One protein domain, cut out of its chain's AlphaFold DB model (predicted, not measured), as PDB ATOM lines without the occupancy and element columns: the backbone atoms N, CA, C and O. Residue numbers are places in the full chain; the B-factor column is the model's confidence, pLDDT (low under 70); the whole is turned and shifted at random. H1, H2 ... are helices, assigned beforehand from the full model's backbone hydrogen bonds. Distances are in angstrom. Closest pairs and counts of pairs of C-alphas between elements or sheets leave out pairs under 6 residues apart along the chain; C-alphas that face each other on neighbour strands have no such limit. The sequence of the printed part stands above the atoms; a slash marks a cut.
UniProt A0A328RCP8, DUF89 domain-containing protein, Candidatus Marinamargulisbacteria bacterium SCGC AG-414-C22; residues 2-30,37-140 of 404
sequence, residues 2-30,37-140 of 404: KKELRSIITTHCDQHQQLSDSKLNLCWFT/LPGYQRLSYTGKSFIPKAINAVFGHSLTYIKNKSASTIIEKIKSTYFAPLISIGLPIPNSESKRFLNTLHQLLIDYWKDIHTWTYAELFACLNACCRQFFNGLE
ATOM      1  N   LYS A   2       9.016  35.671 -25.828       95.56
ATOM      2  CA  LYS A   2       9.567  34.284 -25.682       95.56
ATOM      3  C   LYS A   2       8.671  33.190 -26.289       95.56
ATOM      4  O   LYS A   2       9.179  32.275 -26.930       95.56
ATOM      5  N   LYS A   3       7.351  33.294 -26.098       97.19
ATOM      6  CA  LYS A   3       6.359  32.372 -26.676       97.19
ATOM      7  C   LYS A   3       6.350  32.422 -28.212       97.19
ATOM      8  O   LYS A   3       6.361  31.369 -28.836       97.19
ATOM      9  N   GLU A   4       6.379  33.617 -28.803       97.56
ATOM     10  CA  GLU A   4       6.428  33.796 -30.265       97.56
ATOM     11  C   GLU A   4       7.719  33.224 -30.857       97.56
ATOM     12  O   GLU A   4       7.655  32.418 -31.777       97.56
ATOM     13  N   LEU A   5       8.885  33.558 -30.287       98.25
ATOM     14  CA  LEU A   5      10.174  33.046 -30.778       98.25
ATOM     15  C   LEU A   5      10.245  31.519 -30.701       98.25
ATOM     16  O   LEU A   5      10.712  30.866 -31.630       98.25
ATOM     17  N   ARG A   6       9.720  30.933 -29.619       98.38
ATOM     18  CA  ARG A   6       9.591  29.478 -29.497       98.38
ATOM     19  C   ARG A   6       8.724  28.893 -30.615       98.38
ATOM     20  O   ARG A   6       9.090  27.867 -31.181       98.38
ATOM     21  N   SER A   7       7.595  29.530 -30.925       98.44
ATOM     22  CA  SER A   7       6.696  29.093 -31.999       98.44
ATOM     23  C   SER A   7       7.392  29.114 -33.361       98.44
ATOM     24  O   SER A   7       7.267  28.158 -34.123       98.44
ATOM     25  N   ILE A   8       8.165  30.169 -33.642       98.38
ATOM     26  CA  ILE A   8       8.932  30.317 -34.887       98.38
ATOM     27  C   ILE A   8       9.964  29.196 -35.023       98.38
ATOM     28  O   ILE A   8       9.985  28.517 -36.047       98.38
ATOM     29  N   ILE A   9      10.783  28.970 -33.992       98.44
ATOM     30  CA  ILE A   9      11.822  27.929 -34.021       98.44
ATOM     31  C   ILE A   9      11.192  26.539 -34.166       98.44
ATOM     32  O   ILE A   9      11.649  25.756 -34.989       98.44
ATOM     33  N   THR A  10      10.106  26.264 -33.435       98.38
ATOM     34  CA  THR A  10       9.384  24.982 -33.527       98.38
ATOM     35  C   THR A  10       8.865  24.738 -34.946       98.38
ATOM     36  O   THR A  10       9.099  23.676 -35.504       98.38
ATOM     37  N   THR A  11       8.274  25.758 -35.576       97.88
ATOM     38  CA  THR A  11       7.792  25.665 -36.965       97.88
ATOM     39  C   THR A  11       8.927  25.331 -37.941       97.88
ATOM     40  O   THR A  11       8.748  24.511 -38.837       97.88
ATOM     41  N   HIS A  12      10.112  25.923 -37.762       97.50
ATOM     42  CA  HIS A  12      11.272  25.621 -38.607       97.50
ATOM     43  C   HIS A  12      11.847  24.219 -38.336       97.50
ATOM     44  O   HIS A  12      12.303  23.566 -39.273       97.50
ATOM     45  N   CYS A  13      11.781  23.716 -37.095       97.31
ATOM     46  CA  CYS A  13      12.112  22.316 -36.799       97.31
ATOM     47  C   CYS A  13      11.182  21.361 -37.559       97.31
ATOM     48  O   CYS A  13      11.662  20.433 -38.209       97.31
ATOM     49  N   ASP A  14       9.873  21.624 -37.539       96.19
ATOM     50  CA  ASP A  14       8.878  20.801 -38.234       96.19
ATOM     51  C   ASP A  14       9.105  20.817 -39.756       96.19
ATOM     52  O   ASP A  14       9.068  19.775 -40.410       96.19
ATOM     53  N   GLN A  15       9.410  21.987 -40.325       94.56
ATOM     54  CA  GLN A  15       9.761  22.140 -41.741       94.56
ATOM     55  C   GLN A  15      11.024  21.352 -42.120       94.56
ATOM     56  O   GLN A  15      11.030  20.650 -43.133       94.56
ATOM     57  N   HIS A  16      12.081  21.427 -41.304       94.50
ATOM     58  CA  HIS A  16      13.307  20.648 -41.510       94.50
ATOM     59  C   HIS A  16      13.035  19.139 -41.471       94.50
ATOM     60  O   HIS A  16      13.588  18.373 -42.267       94.50
ATOM     61  N   GLN A  17      12.162  18.700 -40.560       93.12
ATOM     62  CA  GLN A  17      11.768  17.302 -40.459       93.12
ATOM     63  C   GLN A  17      10.968  16.854 -41.687       93.12
ATOM     64  O   GLN A  17      11.264  15.804 -42.247       93.12
ATOM     65  N   GLN A  18      10.012  17.657 -42.165       91.81
ATOM     66  CA  GLN A  18       9.270  17.356 -43.396       91.81
ATOM     67  C   GLN A  18      10.192  17.199 -44.606       91.81
ATOM     68  O   GLN A  18      10.002  16.283 -45.407       91.81
ATOM     69  N   LEU A  19      11.203  18.061 -44.723       88.56
ATOM     70  CA  LEU A  19      12.211  17.960 -45.771       88.56
ATOM     71  C   LEU A  19      13.064  16.690 -45.619       88.56
ATOM     72  O   LEU A  19      13.309  15.993 -46.598       88.56
ATOM     73  N   SER A  20      13.494  16.373 -44.396       84.75
ATOM     74  CA  SER A  20      14.321  15.190 -44.108       84.75
ATOM     75  C   SER A  20      13.578  13.867 -44.312       84.75
ATOM     76  O   SER A  20      14.202  12.878 -44.688       84.75
ATOM     77  N   ASP A  21      12.263  13.867 -44.101       83.94
ATOM     78  CA  ASP A  21      11.371  12.727 -44.319       83.94
ATOM     79  C   ASP A  21      10.899  12.611 -45.787       83.94
ATOM     80  O   ASP A  21      10.006  11.813 -46.074       83.94
ATOM     81  N   SER A  22      11.431  13.429 -46.711       80.69
ATOM     82  CA  SER A  22      11.002  13.518 -48.121       80.69
ATOM     83  C   SER A  22       9.486  13.740 -48.295       80.69
ATOM     84  O   SER A  22       8.883  13.286 -49.265       80.69
ATOM     85  N   LYS A  23       8.833  14.451 -47.361       79.62
ATOM     86  CA  LYS A  23       7.381  14.725 -47.406       79.62
ATOM     87  C   LYS A  23       7.001  15.873 -48.347       79.62
ATOM     88  O   LYS A  23       5.821  16.056 -48.635       79.62
ATOM     89  N   LEU A  24       7.975  16.666 -48.792       85.69
ATOM     90  CA  LEU A  24       7.767  17.797 -49.697       85.69
ATOM     91  C   LEU A  24       7.948  17.354 -51.152       85.69
ATOM     92  O   LEU A  24       8.888  16.631 -51.474       85.69
ATOM     93  N   ASN A  25       7.070  17.818 -52.045       86.94
ATOM     94  CA  ASN A  25       7.215  17.561 -53.475       86.94
ATOM     95  C   ASN A  25       8.295  18.480 -54.067       86.94
ATOM     96  O   ASN A  25       8.065  19.672 -54.263       86.94
ATOM     97  N   LEU A  26       9.464  17.912 -54.358       93.50
ATOM     98  CA  LEU A  26      10.600  18.618 -54.965       93.50
ATOM     99  C   LEU A  26      10.840  18.217 -56.429       93.50
ATOM    100  O   LEU A  26      11.739  18.747 -57.081       93.50
ATOM    101  N   CYS A  27      10.025  17.309 -56.970       94.00
ATOM    102  CA  CYS A  27      10.194  16.781 -58.325       94.00
ATOM    103  C   CYS A  27       9.965  17.832 -59.416       94.00
ATOM    104  O   CYS A  27      10.322  17.586 -60.563       94.00
ATOM    105  N   TRP A  28       9.378  18.986 -59.086       94.62
ATOM    106  CA  TRP A  28       9.132  20.063 -60.046       94.62
ATOM    107  C   TRP A  28      10.418  20.755 -60.524       94.62
ATOM    108  O   TRP A  28      10.422  21.293 -61.626       94.62
ATOM    109  N   PHE A  29      11.520  20.708 -59.759       94.69
ATOM    110  CA  PHE A  29      12.779  21.373 -60.144       94.69
ATOM    111  C   PHE A  29      14.019  20.488 -60.169       94.69
ATOM    112  O   PHE A  29      14.993  20.830 -60.838       94.69
ATOM    113  N   THR A  30      14.014  19.355 -59.467       94.25
ATOM    114  CA  THR A  30      15.164  18.446 -59.432       94.25
ATOM    115  C   THR A  30      14.776  17.017 -59.794       94.25
ATOM    116  O   THR A  30      13.749  16.500 -59.357       94.25
ATOM    117  N   LEU A  37      18.879  19.468 -50.274       92.31
ATOM    118  CA  LEU A  37      18.766  20.228 -49.035       92.31
ATOM    119  C   LEU A  37      19.019  21.694 -49.395       92.31
ATOM    120  O   LEU A  37      19.835  21.935 -50.277       92.31
ATOM    121  N   PRO A  38      18.385  22.673 -48.741       91.50
ATOM    122  CA  PRO A  38      18.603  24.083 -49.045       91.50
ATOM    123  C   PRO A  38      19.989  24.532 -48.553       91.50
ATOM    124  O   PRO A  38      20.168  24.855 -47.388       91.50
ATOM    125  N   GLY A  39      20.994  24.551 -49.424       92.44
ATOM    126  CA  GLY A  39      22.363  24.957 -49.084       92.44
ATOM    127  C   GLY A  39      23.387  23.830 -49.105       92.44
ATOM    128  O   GLY A  39      23.090  22.653 -48.897       92.44
ATOM    129  N   TYR A  40      24.647  24.206 -49.328       91.44
ATOM    130  CA  TYR A  40      25.750  23.249 -49.472       91.44
ATOM    131  C   TYR A  40      26.181  22.612 -48.149       91.44
ATOM    132  O   TYR A  40      26.727  21.507 -48.136       91.44
ATOM    133  N   GLN A  41      25.999  23.314 -47.027       87.94
ATOM    134  CA  GLN A  41      26.621  22.964 -45.752       87.94
ATOM    135  C   GLN A  41      25.603  22.888 -44.619       87.94
ATOM    136  O   GLN A  41      24.882  23.848 -44.353       87.94
ATOM    137  N   ARG A  42      25.625  21.761 -43.898       91.69
ATOM    138  CA  ARG A  42      24.967  21.607 -42.597       91.69
ATOM    139  C   ARG A  42      25.841  22.146 -41.474       91.69
ATOM    140  O   ARG A  42      27.066  21.991 -41.506       91.69
ATOM    141  N   LEU A  43      25.213  22.684 -40.435       92.81
ATOM    142  CA  LEU A  43      25.888  23.125 -39.216       92.81
ATOM    143  C   LEU A  43      26.682  21.977 -38.580       92.81
ATOM    144  O   LEU A  43      27.834  22.177 -38.187       92.81
ATOM    145  N   SER A  44      26.138  20.756 -38.616       91.81
ATOM    146  CA  SER A  44      26.790  19.526 -38.157       91.81
ATOM    147  C   SER A  44      28.111  19.205 -38.854       91.81
ATOM    148  O   SER A  44      28.940  18.495 -38.293       91.81
ATOM    149  N   TYR A  45      28.339  19.722 -40.062       88.88
ATOM    150  CA  TYR A  45      29.559  19.490 -40.846       88.88
ATOM    151  C   TYR A  45      30.494  20.703 -40.870       88.88
ATOM    152  O   TYR A  45      31.450  20.749 -41.649       88.88
ATOM    153  N   THR A  46      30.260  21.675 -39.986       86.69
ATOM    154  CA  THR A  46      31.144  22.829 -39.821       86.69
ATOM    155  C   THR A  46      32.433  22.415 -39.107       86.69
ATOM    156  O   THR A  46      32.402  21.691 -38.111       86.69
ATOM    157  N   GLY A  47      33.580  22.880 -39.612       83.00
ATOM    158  CA  GLY A  47      34.909  22.609 -39.057       83.00
ATOM    159  C   GLY A  47      36.023  22.908 -40.064       83.00
ATOM    160  O   GLY A  47      35.800  22.848 -41.271       83.00
ATOM    161  N   LYS A  48      37.230  23.235 -39.581       81.25
ATOM    162  CA  LYS A  48      38.380  23.591 -40.442       81.25
ATOM    163  C   LYS A  48      39.054  22.385 -41.110       81.25
ATOM    164  O   LYS A  48      39.682  22.541 -42.148       81.25
ATOM    165  N   SER A  49      38.930  21.194 -40.529       84.69
ATOM    166  CA  SER A  49      39.515  19.951 -41.045       84.69
ATOM    167  C   SER A  49      38.599  18.757 -40.763       84.69
ATOM    168  O   SER A  49      37.569  18.902 -40.102       84.69
ATOM    169  N   PHE A  50      38.950  17.579 -41.284       86.31
ATOM    170  CA  PHE A  50      38.122  16.374 -41.182       86.31
ATOM    171  C   PHE A  50      37.795  15.983 -39.731       86.31
ATOM    172  O   PHE A  50      36.631  15.758 -39.413       86.31
ATOM    173  N   ILE A  51      38.789  15.976 -38.834       89.38
ATOM    174  CA  ILE A  51      38.605  15.555 -37.434       89.38
ATOM    175  C   ILE A  51      37.596  16.458 -36.690       89.38
ATOM    176  O   ILE A  51      36.608  15.932 -36.180       89.38
ATOM    177  N   PRO A  52      37.742  17.801 -36.668       88.12
ATOM    178  CA  PRO A  52      36.731  18.693 -36.104       88.12
ATOM    179  C   PRO A  52      35.337  18.520 -36.712       88.12
ATOM    180  O   PRO A  52      34.356  18.583 -35.976       88.12
ATOM    181  N   LYS A  53      35.232  18.286 -38.029       89.25
ATOM    182  CA  LYS A  53      33.938  18.044 -38.688       89.25
ATOM    183  C   LYS A  53      33.291  16.751 -38.196       89.25
ATOM    184  O   LYS A  53      32.104  16.756 -37.896       89.25
ATOM    185  N   ALA A  54      34.060  15.670 -38.073       90.00
ATOM    186  CA  ALA A  54      33.568  14.394 -37.561       90.00
ATOM    187  C   ALA A  54      33.121  14.502 -36.093       90.00
ATOM    188  O   ALA A  54      32.030  14.056 -35.748       90.00
ATOM    189  N   ILE A  55      33.915  15.169 -35.244       89.62
ATOM    190  CA  ILE A  55      33.555  15.425 -33.840       89.62
ATOM    191  C   ILE A  55      32.265  16.242 -33.760       89.62
ATOM    192  O   ILE A  55      31.364  15.890 -33.001       89.62
ATOM    193  N   ASN A  56      32.156  17.315 -34.545       91.62
ATOM    194  CA  ASN A  56      30.957  18.143 -34.573       91.62
ATOM    195  C   ASN A  56      29.739  17.345 -35.061       91.62
ATOM    196  O   ASN A  56      28.682  17.430 -34.448       91.62
ATOM    197  N   ALA A  57      29.890  16.513 -36.090       90.62
ATOM    198  CA  ALA A  57      28.801  15.698 -36.615       90.62
ATOM    199  C   ALA A  57      28.248  14.707 -35.580       90.62
ATOM    200  O   ALA A  57      27.036  14.543 -35.488       90.62
ATOM    201  N   VAL A  58      29.122  14.068 -34.796       90.50
ATOM    202  CA  VAL A  58      28.723  13.037 -33.825       90.50
ATOM    203  C   VAL A  58      28.294  13.648 -32.491       90.50
ATOM    204  O   VAL A  58      27.256  13.289 -31.944       90.50
ATOM    205  N   PHE A  59      29.062  14.598 -31.961       90.94
ATOM    206  CA  PHE A  59      28.905  15.092 -30.589       90.94
ATOM    207  C   PHE A  59      28.434  16.549 -30.502       90.94
ATOM    208  O   PHE A  59      28.090  17.026 -29.421       90.94
ATOM    209  N   GLY A  60      28.388  17.279 -31.619       89.38
ATOM    210  CA  GLY A  60      28.065  18.709 -31.627       89.38
ATOM    211  C   GLY A  60      26.656  19.047 -31.144       89.38
ATOM    212  O   GLY A  60      26.445  20.141 -30.627       89.38
ATOM    213  N   HIS A  61      25.721  18.101 -31.241       89.94
ATOM    214  CA  HIS A  61      24.342  18.248 -30.776       89.94
ATOM    215  C   HIS A  61      24.200  18.189 -29.241       89.94
ATOM    216  O   HIS A  61      23.296  18.814 -28.686       89.94
ATOM    217  N   SER A  62      25.083  17.464 -28.543       88.50
ATOM    218  CA  SER A  62      24.964  17.174 -27.104       88.50
ATOM    219  C   SER A  62      26.047  17.829 -26.245       88.50
ATOM    220  O   SER A  62      25.832  18.053 -25.053       88.50
ATOM    221  N   LEU A  63      27.196  18.193 -26.824       89.12
ATOM    222  CA  LEU A  63      28.272  18.851 -26.087       89.12
ATOM    223  C   LEU A  63      27.901  20.292 -25.723       89.12
ATOM    224  O   LEU A  63      27.925  21.196 -26.563       89.12
ATOM    225  N   THR A  64      27.660  20.523 -24.430       89.50
ATOM    226  CA  THR A  64      27.312  21.828 -23.844       89.50
ATOM    227  C   THR A  64      28.253  22.951 -24.280       89.50
ATOM    228  O   THR A  64      27.798  24.057 -24.564       89.50
ATOM    229  N   TYR A  65      29.560  22.685 -24.375       89.12
ATOM    230  CA  TYR A  65      30.532  23.679 -24.838       89.12
ATOM    231  C   TYR A  65      30.284  24.110 -26.292       89.12
ATOM    232  O   TYR A  65      30.241  25.307 -26.573       89.12
ATOM    233  N   ILE A  66      30.083  23.155 -27.210       86.62
ATOM    234  CA  ILE A  66      29.859  23.436 -28.637       86.62
ATOM    235  C   ILE A  66      28.554  24.206 -28.811       86.62
ATOM    236  O   ILE A  66      28.538  25.261 -29.435       86.62
ATOM    237  N   LYS A  67      27.488  23.714 -28.182       91.69
ATOM    238  CA  LYS A  67      26.167  24.336 -28.144       91.69
ATOM    239  C   LYS A  67      26.215  25.810 -27.725       91.69
ATOM    240  O   LYS A  67      25.762  26.680 -28.465       91.69
ATOM    241  N   ASN A  68      26.812  26.095 -26.565       93.56
ATOM    242  CA  ASN A  68      26.932  27.464 -26.058       93.56
ATOM    243  C   ASN A  68      27.792  28.336 -26.973       93.56
ATOM    244  O   ASN A  68      27.419  29.467 -27.272       93.56
ATOM    245  N   LYS A  69      28.928  27.812 -27.446       93.31
ATOM    246  CA  LYS A  69      29.823  28.544 -28.344       93.31
ATOM    247  C   LYS A  69      29.119  28.931 -29.642       93.31
ATOM    248  O   LYS A  69      29.225  30.083 -30.067       93.31
ATOM    249  N   SER A  70      28.399  27.999 -30.260       92.69
ATOM    250  CA  SER A  70      27.665  28.240 -31.501       92.69
ATOM    251  C   SER A  70      26.534  29.245 -31.309       92.69
ATOM    252  O   SER A  70      26.470  30.216 -32.058       92.69
ATOM    253  N   ALA A  71      25.705  29.080 -30.272       95.88
ATOM    254  CA  ALA A  71      24.645  30.036 -29.952       95.88
ATOM    255  C   ALA A  71      25.209  31.446 -29.706       95.88
ATOM    256  O   ALA A  71      24.724  32.413 -30.288       95.88
ATOM    257  N   SER A  72      26.287  31.578 -28.925       96.75
ATOM    258  CA  SER A  72      26.940  32.874 -28.694       96.75
ATOM    259  C   SER A  72      27.518  33.478 -29.975       96.75
ATOM    260  O   SER A  72      27.419  34.683 -30.179       96.75
ATOM    261  N   THR A  73      28.079  32.652 -30.864       95.50
ATOM    262  CA  THR A  73      28.611  33.109 -32.160       95.50
ATOM    263  C   THR A  73      27.494  33.645 -33.053       95.50
ATOM    264  O   THR A  73      27.657  34.692 -33.673       95.50
ATOM    265  N   ILE A  74      26.347  32.959 -33.090       96.06
ATOM    266  CA  ILE A  74      25.160  33.398 -33.833       96.06
ATOM    267  C   ILE A  74      24.661  34.742 -33.297       96.06
ATOM    268  O   ILE A  74      24.459  35.670 -34.075       96.06
ATOM    269  N   ILE A  75      24.513  34.875 -31.978       97.81
ATOM    270  CA  ILE A  75      24.049  36.119 -31.350       97.81
ATOM    271  C   ILE A  75      25.001  37.281 -31.625       97.81
ATOM    272  O   ILE A  75      24.548  38.369 -31.982       97.81
ATOM    273  N   GLU A  76      26.311  37.055 -31.525       96.56
ATOM    274  CA  GLU A  76      27.301  38.091 -31.825       96.56
ATOM    275  C   GLU A  76      27.265  38.499 -33.300       96.56
ATOM    276  O   GLU A  76      27.397  39.681 -33.617       96.56
ATOM    277  N   LYS A  77      27.015  37.553 -34.214       93.81
ATOM    278  CA  LYS A  77      26.808  37.870 -35.630       93.81
ATOM    279  C   LYS A  77      25.540  38.684 -35.855       93.81
ATOM    280  O   LYS A  77      25.639  39.740 -36.458       93.81
ATOM    281  N   ILE A  78      24.393  38.302 -35.292       95.06
ATOM    282  CA  ILE A  78      23.162  39.112 -35.389       95.06
ATOM    283  C   ILE A  78      23.412  40.537 -34.878       95.06
ATOM    284  O   ILE A  78      23.033  41.511 -35.524       95.06
ATOM    285  N   LYS A  79      24.099  40.678 -33.743       94.50
ATOM    286  CA  LYS A  79      24.412  41.988 -33.175       94.50
ATOM    287  C   LYS A  79      25.311  42.820 -34.095       94.50
ATOM    288  O   LYS A  79      24.985  43.968 -34.384       94.50
ATOM    289  N   SER A  80      26.434  42.254 -34.532       91.38
ATOM    290  CA  SER A  80      27.476  42.983 -35.268       91.38
ATOM    291  C   SER A  80      27.171  43.186 -36.750       91.38
ATOM    292  O   SER A  80      27.511  44.233 -37.285       91.38
ATOM    293  N   THR A  81      26.537  42.221 -37.419       86.62
ATOM    294  CA  THR A  81      26.336  42.251 -38.879       86.62
ATOM    295  C   THR A  81      24.903  42.546 -39.295       86.62
ATOM    296  O   THR A  81      24.659  42.722 -40.481       86.62
ATOM    297  N   TYR A  82      23.951  42.579 -38.358       88.75
ATOM    298  CA  TYR A  82      22.555  42.873 -38.679       88.75
ATOM    299  C   TYR A  82      22.019  44.062 -37.882       88.75
ATOM    300  O   TYR A  82      21.604  45.051 -38.470       88.75
ATOM    301  N   PHE A  83      22.103  44.042 -36.551       93.31
ATOM    302  CA  PHE A  83      21.569  45.141 -35.737       93.31
ATOM    303  C   PHE A  83      22.425  46.408 -35.834       93.31
ATOM    304  O   PHE A  83      21.870  47.495 -35.952       93.31
ATOM    305  N   ALA A  84      23.756  46.295 -35.792       91.38
ATOM    306  CA  ALA A  84      24.629  47.467 -35.848       91.38
ATOM    307  C   ALA A  84      24.453  48.299 -37.140       91.38
ATOM    308  O   ALA A  84      24.287  49.511 -37.000       91.38
ATOM    309  N   PRO A  85      24.381  47.704 -38.353       89.12
ATOM    310  CA  PRO A  85      24.043  48.451 -39.569       89.12
ATOM    311  C   PRO A  85      22.671  49.136 -39.518       89.12
ATOM    312  O   PRO A  85      22.538  50.285 -39.920       89.12
ATOM    313  N   LEU A  86      21.646  48.468 -38.977       91.25
ATOM    314  CA  LEU A  86      20.307  49.054 -38.833       91.25
ATOM    315  C   LEU A  86      20.307  50.264 -37.881       91.25
ATOM    316  O   LEU A  86      19.663  51.278 -38.141       91.25
ATOM    317  N   ILE A  87      21.074  50.190 -36.794       92.12
ATOM    318  CA  ILE A  87      21.245  51.307 -35.857       92.12
ATOM    319  C   ILE A  87      22.030  52.449 -36.513       92.12
ATOM    320  O   ILE A  87      21.667  53.610 -36.334       92.12
ATOM    321  N   SER A  88      23.082  52.151 -37.287       88.75
ATOM    322  CA  SER A  88      23.904  53.190 -37.925       88.75
ATOM    323  C   SER A  88      23.142  53.992 -38.978       88.75
ATOM    324  O   SER A  88      23.481  55.145 -39.222       88.75
ATOM    325  N   ILE A  89      22.098  53.409 -39.570       87.00
ATOM    326  CA  ILE A  89      21.203  54.096 -40.513       87.00
ATOM    327  C   ILE A  89      20.036  54.811 -39.813       87.00
ATOM    328  O   ILE A  89      19.152  55.346 -40.476       87.00
ATOM    329  N   GLY A  90      20.032  54.838 -38.477       90.56
ATOM    330  CA  GLY A  90      19.104  55.629 -37.672       90.56
ATOM    331  C   GLY A  90      17.835  54.909 -37.220       90.56
ATOM    332  O   GLY A  90      16.929  55.575 -36.722       90.56
ATOM    333  N   LEU A  91      17.735  53.577 -37.349       93.12
ATOM    334  CA  LEU A  91      16.553  52.868 -36.853       93.12
ATOM    335  C   LEU A  91      16.505  52.861 -35.314       93.12
ATOM    336  O   LEU A  91      17.506  52.544 -34.659       93.12
ATOM    337  N   PRO A  92      15.338  53.155 -34.711       94.69
ATOM    338  CA  PRO A  92      15.196  53.279 -33.266       94.69
ATOM    339  C   PRO A  92      15.099  51.897 -32.606       94.69
ATOM    340  O   PRO A  92      14.021  51.444 -32.237       94.69
ATOM    341  N   ILE A  93      16.234  51.211 -32.446       95.50
ATOM    342  CA  ILE A  93      16.322  49.899 -31.783       95.50
ATOM    343  C   ILE A  93      16.877  50.093 -30.358       95.50
ATOM    344  O   ILE A  93      18.090  50.254 -30.192       95.50
ATOM    345  N   PRO A  94      16.042  50.065 -29.296       95.56
ATOM    346  CA  PRO A  94      16.510  50.317 -27.935       95.56
ATOM    347  C   PRO A  94      17.470  49.228 -27.440       95.56
ATOM    348  O   PRO A  94      17.194  48.033 -27.557       95.56
ATOM    349  N   ASN A  95      18.571  49.634 -26.802       94.62
ATOM    350  CA  ASN A  95      19.584  48.711 -26.269       94.62
ATOM    351  C   ASN A  95      19.034  47.722 -25.226       94.62
ATOM    352  O   ASN A  95      19.500  46.585 -25.138       94.62
ATOM    353  N   SER A  96      18.059  48.136 -24.413       95.44
ATOM    354  CA  SER A  96      17.417  47.269 -23.417       95.44
ATOM    355  C   SER A  96      16.595  46.158 -24.074       95.44
ATOM    356  O   SER A  96      16.747  44.987 -23.714       95.44
ATOM    357  N   GLU A  97      15.770  46.512 -25.061       96.12
ATOM    358  CA  GLU A  97      14.908  45.571 -25.786       96.12
ATOM    359  C   GLU A  97      15.725  44.620 -26.659       96.12
ATOM    360  O   GLU A  97      15.522  43.405 -26.599       96.12
ATOM    361  N   SER A  98      16.726  45.130 -27.384       96.44
ATOM    362  CA  SER A  98      17.621  44.288 -28.183       96.44
ATOM    363  C   SER A  98      18.395  43.297 -27.310       96.44
ATOM    364  O   SER A  98      18.447  42.109 -27.627       96.44
ATOM    365  N   LYS A  99      18.910  43.722 -26.148       96.94
ATOM    366  CA  LYS A  99      19.567  42.822 -25.185       96.94
ATOM    367  C   LYS A  99      18.613  41.740 -24.672       96.94
ATOM    368  O   LYS A  99      18.997  40.573 -24.581       96.94
ATOM    369  N   ARG A 100      17.367  42.097 -24.347       97.62
ATOM    370  CA  ARG A 100      16.346  41.143 -23.883       97.62
ATOM    371  C   ARG A 100      15.988  40.125 -24.969       97.62
ATOM    372  O   ARG A 100      15.883  38.931 -24.668       97.62
ATOM    373  N   PHE A 101      15.825  40.580 -26.210       98.38
ATOM    374  CA  PHE A 101      15.587  39.735 -27.378       98.38
ATOM    375  C   PHE A 101      16.740  38.757 -27.603       98.38
ATOM    376  O   PHE A 101      16.514  37.547 -27.592       98.38
ATOM    377  N   LEU A 102      17.976  39.257 -27.706       98.12
ATOM    378  CA  LEU A 102      19.162  38.440 -27.973       98.12
ATOM    379  C   LEU A 102      19.411  37.400 -26.873       98.12
ATOM    380  O   LEU A 102      19.713  36.253 -27.185       98.12
ATOM    381  N   ASN A 103      19.205  37.744 -25.597       98.19
ATOM    382  CA  ASN A 103      19.300  36.781 -24.493       98.19
ATOM    383  C   ASN A 103      18.224  35.688 -24.580       98.19
ATOM    384  O   ASN A 103      18.488  34.516 -24.316       98.19
ATOM    385  N   THR A 104      16.999  36.063 -24.959       98.56
ATOM    386  CA  THR A 104      15.901  35.099 -25.126       98.56
ATOM    387  C   THR A 104      16.176  34.164 -26.300       98.56
ATOM    388  O   THR A 104      15.989  32.955 -26.174       98.56
ATOM    389  N   LEU A 105      16.646  34.712 -27.422       98.56
ATOM    390  CA  LEU A 105      17.024  33.947 -28.602       98.56
ATOM    391  C   LEU A 105      18.206  33.018 -28.303       98.56
ATOM    392  O   LEU A 105      18.140  31.850 -28.661       98.56
ATOM    393  N   HIS A 106      19.230  33.484 -27.581       98.44
ATOM    394  CA  HIS A 106      20.369  32.662 -27.149       98.44
ATOM    395  C   HIS A 106      19.913  31.415 -26.390       98.44
ATOM    396  O   HIS A 106      20.287  30.298 -26.751       98.44
ATOM    397  N   GLN A 107      19.037  31.598 -25.396       98.12
ATOM    398  CA  GLN A 107      18.497  30.489 -24.618       98.12
ATOM    399  C   GLN A 107      17.684  29.525 -25.487       98.12
ATOM    400  O   GLN A 107      17.798  28.318 -25.318       98.12
ATOM    401  N   LEU A 108      16.886  30.025 -26.432       98.38
ATOM    402  CA  LEU A 108      16.105  29.159 -27.318       98.38
ATOM    403  C   LEU A 108      16.984  28.410 -28.330       98.38
ATOM    404  O   LEU A 108      16.756  27.228 -28.558       98.38
ATOM    405  N   LEU A 109      18.019  29.048 -28.885       98.06
ATOM    406  CA  LEU A 109      19.010  28.379 -29.737       98.06
ATOM    407  C   LEU A 109      19.692  27.235 -28.986       98.06
ATOM    408  O   LEU A 109      19.941  26.179 -29.558       98.06
ATOM    409  N   ILE A 110      19.959  27.434 -27.695       97.06
ATOM    410  CA  ILE A 110      20.407  26.379 -26.795       97.06
ATOM    411  C   ILE A 110      19.297  25.324 -26.671       97.06
ATOM    412  O   ILE A 110      19.514  24.168 -27.018       97.06
ATOM    413  N   ASP A 111      18.104  25.658 -26.204       96.56
ATOM    414  CA  ASP A 111      17.044  24.673 -25.940       96.56
ATOM    415  C   ASP A 111      16.754  23.758 -27.152       96.56
ATOM    416  O   ASP A 111      16.612  22.550 -26.978       96.56
ATOM    417  N   TYR A 112      16.793  24.308 -28.371       97.50
ATOM    418  CA  TYR A 112      16.522  23.610 -29.637       97.50
ATOM    419  C   TYR A 112      17.777  23.150 -30.397       97.50
ATOM    420  O   TYR A 112      17.682  22.665 -31.523       97.50
ATOM    421  N   TRP A 113      18.973  23.271 -29.806       96.69
ATOM    422  CA  TRP A 113      20.236  23.021 -30.516       96.69
ATOM    423  C   TRP A 113      20.329  21.626 -31.136       96.69
ATOM    424  O   TRP A 113      20.962  21.463 -32.172       96.69
ATOM    425  N   LYS A 114      19.703  20.622 -30.512       94.31
ATOM    426  CA  LYS A 114      19.697  19.249 -31.022       94.31
ATOM    427  C   LYS A 114      19.158  19.178 -32.454       94.31
ATOM    428  O   LYS A 114      19.758  18.490 -33.273       94.31
ATOM    429  N   ASP A 115      18.080  19.904 -32.733       94.94
ATOM    430  CA  ASP A 115      17.445  19.939 -34.051       94.94
ATOM    431  C   ASP A 115      18.136  20.967 -34.951       94.94
ATOM    432  O   ASP A 115      18.481  20.670 -36.088       94.94
ATOM    433  N   ILE A 116      18.443  22.157 -34.418       96.75
ATOM    434  CA  ILE A 116      19.123  23.218 -35.179       96.75
ATOM    435  C   ILE A 116      20.472  22.732 -35.719       96.75
ATOM    436  O   ILE A 116      20.852  23.072 -36.830       96.75
ATOM    437  N   HIS A 117      21.208  21.908 -34.973       95.25
ATOM    438  CA  HIS A 117      22.524  21.406 -35.374       95.25
ATOM    439  C   HIS A 117      22.516  20.624 -36.698       95.25
ATOM    440  O   HIS A 117      23.538  20.600 -37.386       95.25
ATOM    441  N   THR A 118      21.388  20.028 -37.097       94.25
ATOM    442  CA  THR A 118      21.273  19.293 -38.369       94.25
ATOM    443  C   THR A 118      20.880  20.174 -39.550       94.25
ATOM    444  O   THR A 118      20.972  19.722 -40.697       94.25
ATOM    445  N   TRP A 119      20.486  21.420 -39.293       96.06
ATOM    446  CA  TRP A 119      20.079  22.370 -40.317       96.06
ATOM    447  C   TRP A 119      21.247  22.793 -41.199       96.06
ATOM    448  O   TRP A 119      22.422  22.769 -40.819       96.06
ATOM    449  N   THR A 120      20.906  23.219 -42.402       94.75
ATOM    450  CA  THR A 120      21.762  24.025 -43.264       94.75
ATOM    451  C   THR A 120      21.870  25.462 -42.752       94.75
ATOM    452  O   THR A 120      21.080  25.921 -41.923       94.75
ATOM    453  N   TYR A 121      22.843  26.212 -43.270       92.94
ATOM    454  CA  TYR A 121      22.906  27.650 -43.003       92.94
ATOM    455  C   TYR A 121      21.679  28.395 -43.545       92.94
ATOM    456  O   TYR A 121      21.225  29.323 -42.887       92.94
ATOM    457  N   ALA A 122      21.110  27.980 -44.684       93.88
ATOM    458  CA  ALA A 122      19.913  28.609 -45.245       93.88
ATOM    459  C   ALA A 122      18.709  28.485 -44.297       93.88
ATOM    460  O   ALA A 122      18.037  29.475 -44.014       93.88
ATOM    461  N   GLU A 123      18.481  27.289 -43.748       96.38
ATOM    462  CA  GLU A 123      17.424  27.037 -42.760       96.38
ATOM    463  C   GLU A 123      17.646  27.836 -41.470       96.38
ATOM    464  O   GLU A 123      16.714  28.462 -40.959       96.38
ATOM    465  N   LEU A 124      18.890  27.883 -40.972       96.12
ATOM    466  CA  LEU A 124      19.234  28.715 -39.820       96.12
ATOM    467  C   LEU A 124      18.945  30.194 -40.104       96.12
ATOM    468  O   LEU A 124      18.282  30.842 -39.297       96.12
ATOM    469  N   PHE A 125      19.409  30.730 -41.234       93.50
ATOM    470  CA  PHE A 125      19.183  32.128 -41.595       93.50
ATOM    471  C   PHE A 125      17.697  32.454 -41.729       93.50
ATOM    472  O   PHE A 125      17.278  33.489 -41.218       93.50
ATOM    473  N   ALA A 126      16.893  31.574 -42.332       95.19
ATOM    474  CA  ALA A 126      15.448  31.763 -42.435       95.19
ATOM    475  C   ALA A 126      14.778  31.862 -41.054       95.19
ATOM    476  O   ALA A 126      14.021  32.798 -40.785       95.19
ATOM    477  N   CYS A 127      15.135  30.960 -40.135       97.44
ATOM    478  CA  CYS A 127      14.618  30.969 -38.768       97.44
ATOM    479  C   CYS A 127      15.036  32.229 -37.993       97.44
ATOM    480  O   CYS A 127      14.209  32.875 -37.340       97.44
ATOM    481  N   LEU A 128      16.313  32.617 -38.088       96.81
ATOM    482  CA  LEU A 128      16.834  33.819 -37.437       96.81
ATOM    483  C   LEU A 128      16.192  35.090 -38.000       96.81
ATOM    484  O   LEU A 128      15.805  35.965 -37.229       96.81
ATOM    485  N   ASN A 129      16.022  35.171 -39.319       94.56
ATOM    486  CA  ASN A 129      15.341  36.276 -39.982       94.56
ATOM    487  C   ASN A 129      13.888  36.393 -39.502       94.56
ATOM    488  O   ASN A 129      13.462  37.473 -39.102       94.56
ATOM    489  N   ALA A 130      13.149  35.281 -39.427       95.88
ATOM    490  CA  ALA A 130      11.794  35.273 -38.877       95.88
ATOM    491  C   ALA A 130      11.753  35.749 -37.412       95.88
ATOM    492  O   ALA A 130      10.886  36.544 -37.044       95.88
ATOM    493  N   CYS A 131      12.717  35.330 -36.584       97.69
ATOM    494  CA  CYS A 131      12.847  35.804 -35.204       97.69
ATOM    495  C   CYS A 131      13.106  37.317 -35.129       97.69
ATOM    496  O   CYS A 131      12.480  38.005 -34.323       97.69
ATOM    497  N   CYS A 132      14.009  37.842 -35.962       96.06
ATOM    498  CA  CYS A 132      14.309  39.271 -36.011       96.06
ATOM    499  C   CYS A 132      13.122  40.089 -36.528       96.06
ATOM    500  O   CYS A 132      12.787  41.100 -35.922       96.06
ATOM    501  N   ARG A 133      12.432  39.637 -37.584       94.25
ATOM    502  CA  ARG A 133      11.215  40.297 -38.086       94.25
ATOM    503  C   ARG A 133      10.132  40.364 -37.015       94.25
ATOM    504  O   ARG A 133       9.546  41.419 -36.815       94.25
ATOM    505  N   GLN A 134       9.918  39.280 -36.267       96.38
ATOM    506  CA  GLN A 134       8.983  39.287 -35.140       96.38
ATOM    507  C   GLN A 134       9.376  40.314 -34.069       96.38
ATOM    508  O   GLN A 134       8.508  40.975 -33.502       96.38
ATOM    509  N   PHE A 135      10.672  40.462 -33.792       97.06
ATOM    510  CA  PHE A 135      11.171  41.476 -32.866       97.06
ATOM    511  C   PHE A 135      10.944  42.900 -33.385       97.06
ATOM    512  O   PHE A 135      10.398  43.721 -32.654       97.06
ATOM    513  N   PHE A 136      11.297  43.182 -34.640       95.81
ATOM    514  CA  PHE A 136      11.115  44.501 -35.251       95.81
ATOM    515  C   PHE A 136       9.643  44.900 -35.379       95.81
ATOM    516  O   PHE A 136       9.308  46.048 -35.107       95.81
ATOM    517  N   ASN A 137       8.756  43.947 -35.677       94.81
ATOM    518  CA  ASN A 137       7.311  44.172 -35.653       94.81
ATOM    519  C   ASN A 137       6.828  44.582 -34.253       94.81
ATOM    520  O   ASN A 137       5.985  45.462 -34.126       94.81
ATOM    521  N   GLY A 138       7.377  43.975 -33.194       95.62
ATOM    522  CA  GLY A 138       7.070  44.349 -31.810       95.62
ATOM    523  C   GLY A 138       7.608  45.724 -31.393       95.62
ATOM    524  O   GLY A 138       7.165  46.257 -30.381       95.62
ATOM    525  N   LEU A 139       8.549  46.283 -32.159       96.25
ATOM    526  CA  LEU A 139       9.030  47.661 -32.034       96.25
ATOM    527  C   LEU A 139       8.288  48.634 -32.966       96.25
ATOM    528  O   LEU A 139       8.658  49.803 -33.013       96.25
ATOM    529  N   GLU A 140       7.294  48.156 -33.723       95.88
ATOM    530  CA  GLU A 140       6.547  48.946 -34.714       95.88
ATOM    531  C   GLU A 140       7.456  49.612 -35.766       95.88
ATOM    532  O   GLU A 140       7.163  50.691 -36.280       95.88
TER     533      GLU A 140
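This is residues 2 to 30 and 37 to 140 of the 404 residues of the protein "DUF89 domain-containing protein" of Candidatus Marinamargulisbacteria bacterium SCGC AG-414-C22 (UniProt A0A328RCP8). Four long helices make the body as two antiparallel pairs: H1 with H6, and the hairpin of H3 and H4, with H4 and H6 between H1 and H3. The two pairs come together loosely, at the first turns of H1 beside H4; the four-residue H5 sits where the chain turns from H4 to H6, H2 lies off near the end where H3 begins, and residues 25 to 30 stick out as a free tail at the cut. The printed part has 133 residues and six named helices, H1 to H6 in order, with no named strand; the class is all helix. It is compact, with a radius of gyration of the C-alphas of 16.0 A and spans of 41 by 37 by 27 A.

H1, residues 2 to 20, H4, residues 95 to 111, and H6, residues 121 to 138, form a bundle, helices grouped lengthwise. H1 touches H6 at a shallow tilt of 25 degrees, opposite ways, with the C-alphas of Leu 5 and Cys 131 closest at 5.9 A. H1 touches H4 with residues 2 to 6 alone, at a steep tilt of 40 degrees, the same way; the closest C-alphas, of Lys 2 and Thr 104, are 6.4 A apart. H4 and H6 are close but not clearly touching, the C-alphas of Phe 101 and Phe 135 being closest at 7.3 A. H2, residues 50 to 59, touches no helix. H3, residues 64 to 88, touches H4 with residues 67 to 75 alone; this helical hairpin has a shallow tilt of 30 degrees, opposite ways, and its closest C-alphas, of Ala 71 and His 106, are 5.7 A apart. H3 and H6 are near each other, while H1 and H3 are apart. H5, residues 113 to 116, is close to H1 but not clearly touching, the closest C-alphas, of Cys 13 and Asp 115, being 6.5 A apart. Every O i to N i+4 pair is within hydrogen-bond range in H1, H2, H4 and H6; in H3 it is 18 of 21, and H5 is too short for such a pair.

H1 begins at C-alpha 2, (9.567, 34.284, -25.682), and is 27.0 A long. H2 measures 14.1 A. H3, the longest helix, starts at C-alpha 64, (27.312, 21.828, -23.844), and measures 34.5 A. H4 is 24.2 A long, H5 4.8 A. H6 is 25.6 A long and ends at C-alpha 138, (7.070, 44.349, -31.810).

The C-alphas farthest apart, of Cys 27 and Ser 96, are 46.9 A apart. Residues 31 to 36 are cut out, and C-alphas 30 and 37 are 11.1 A apart across the cut. Of the links printed whole none is long; residues 37 to 49 hold no named element. No printed residue has a pLDDT under 70.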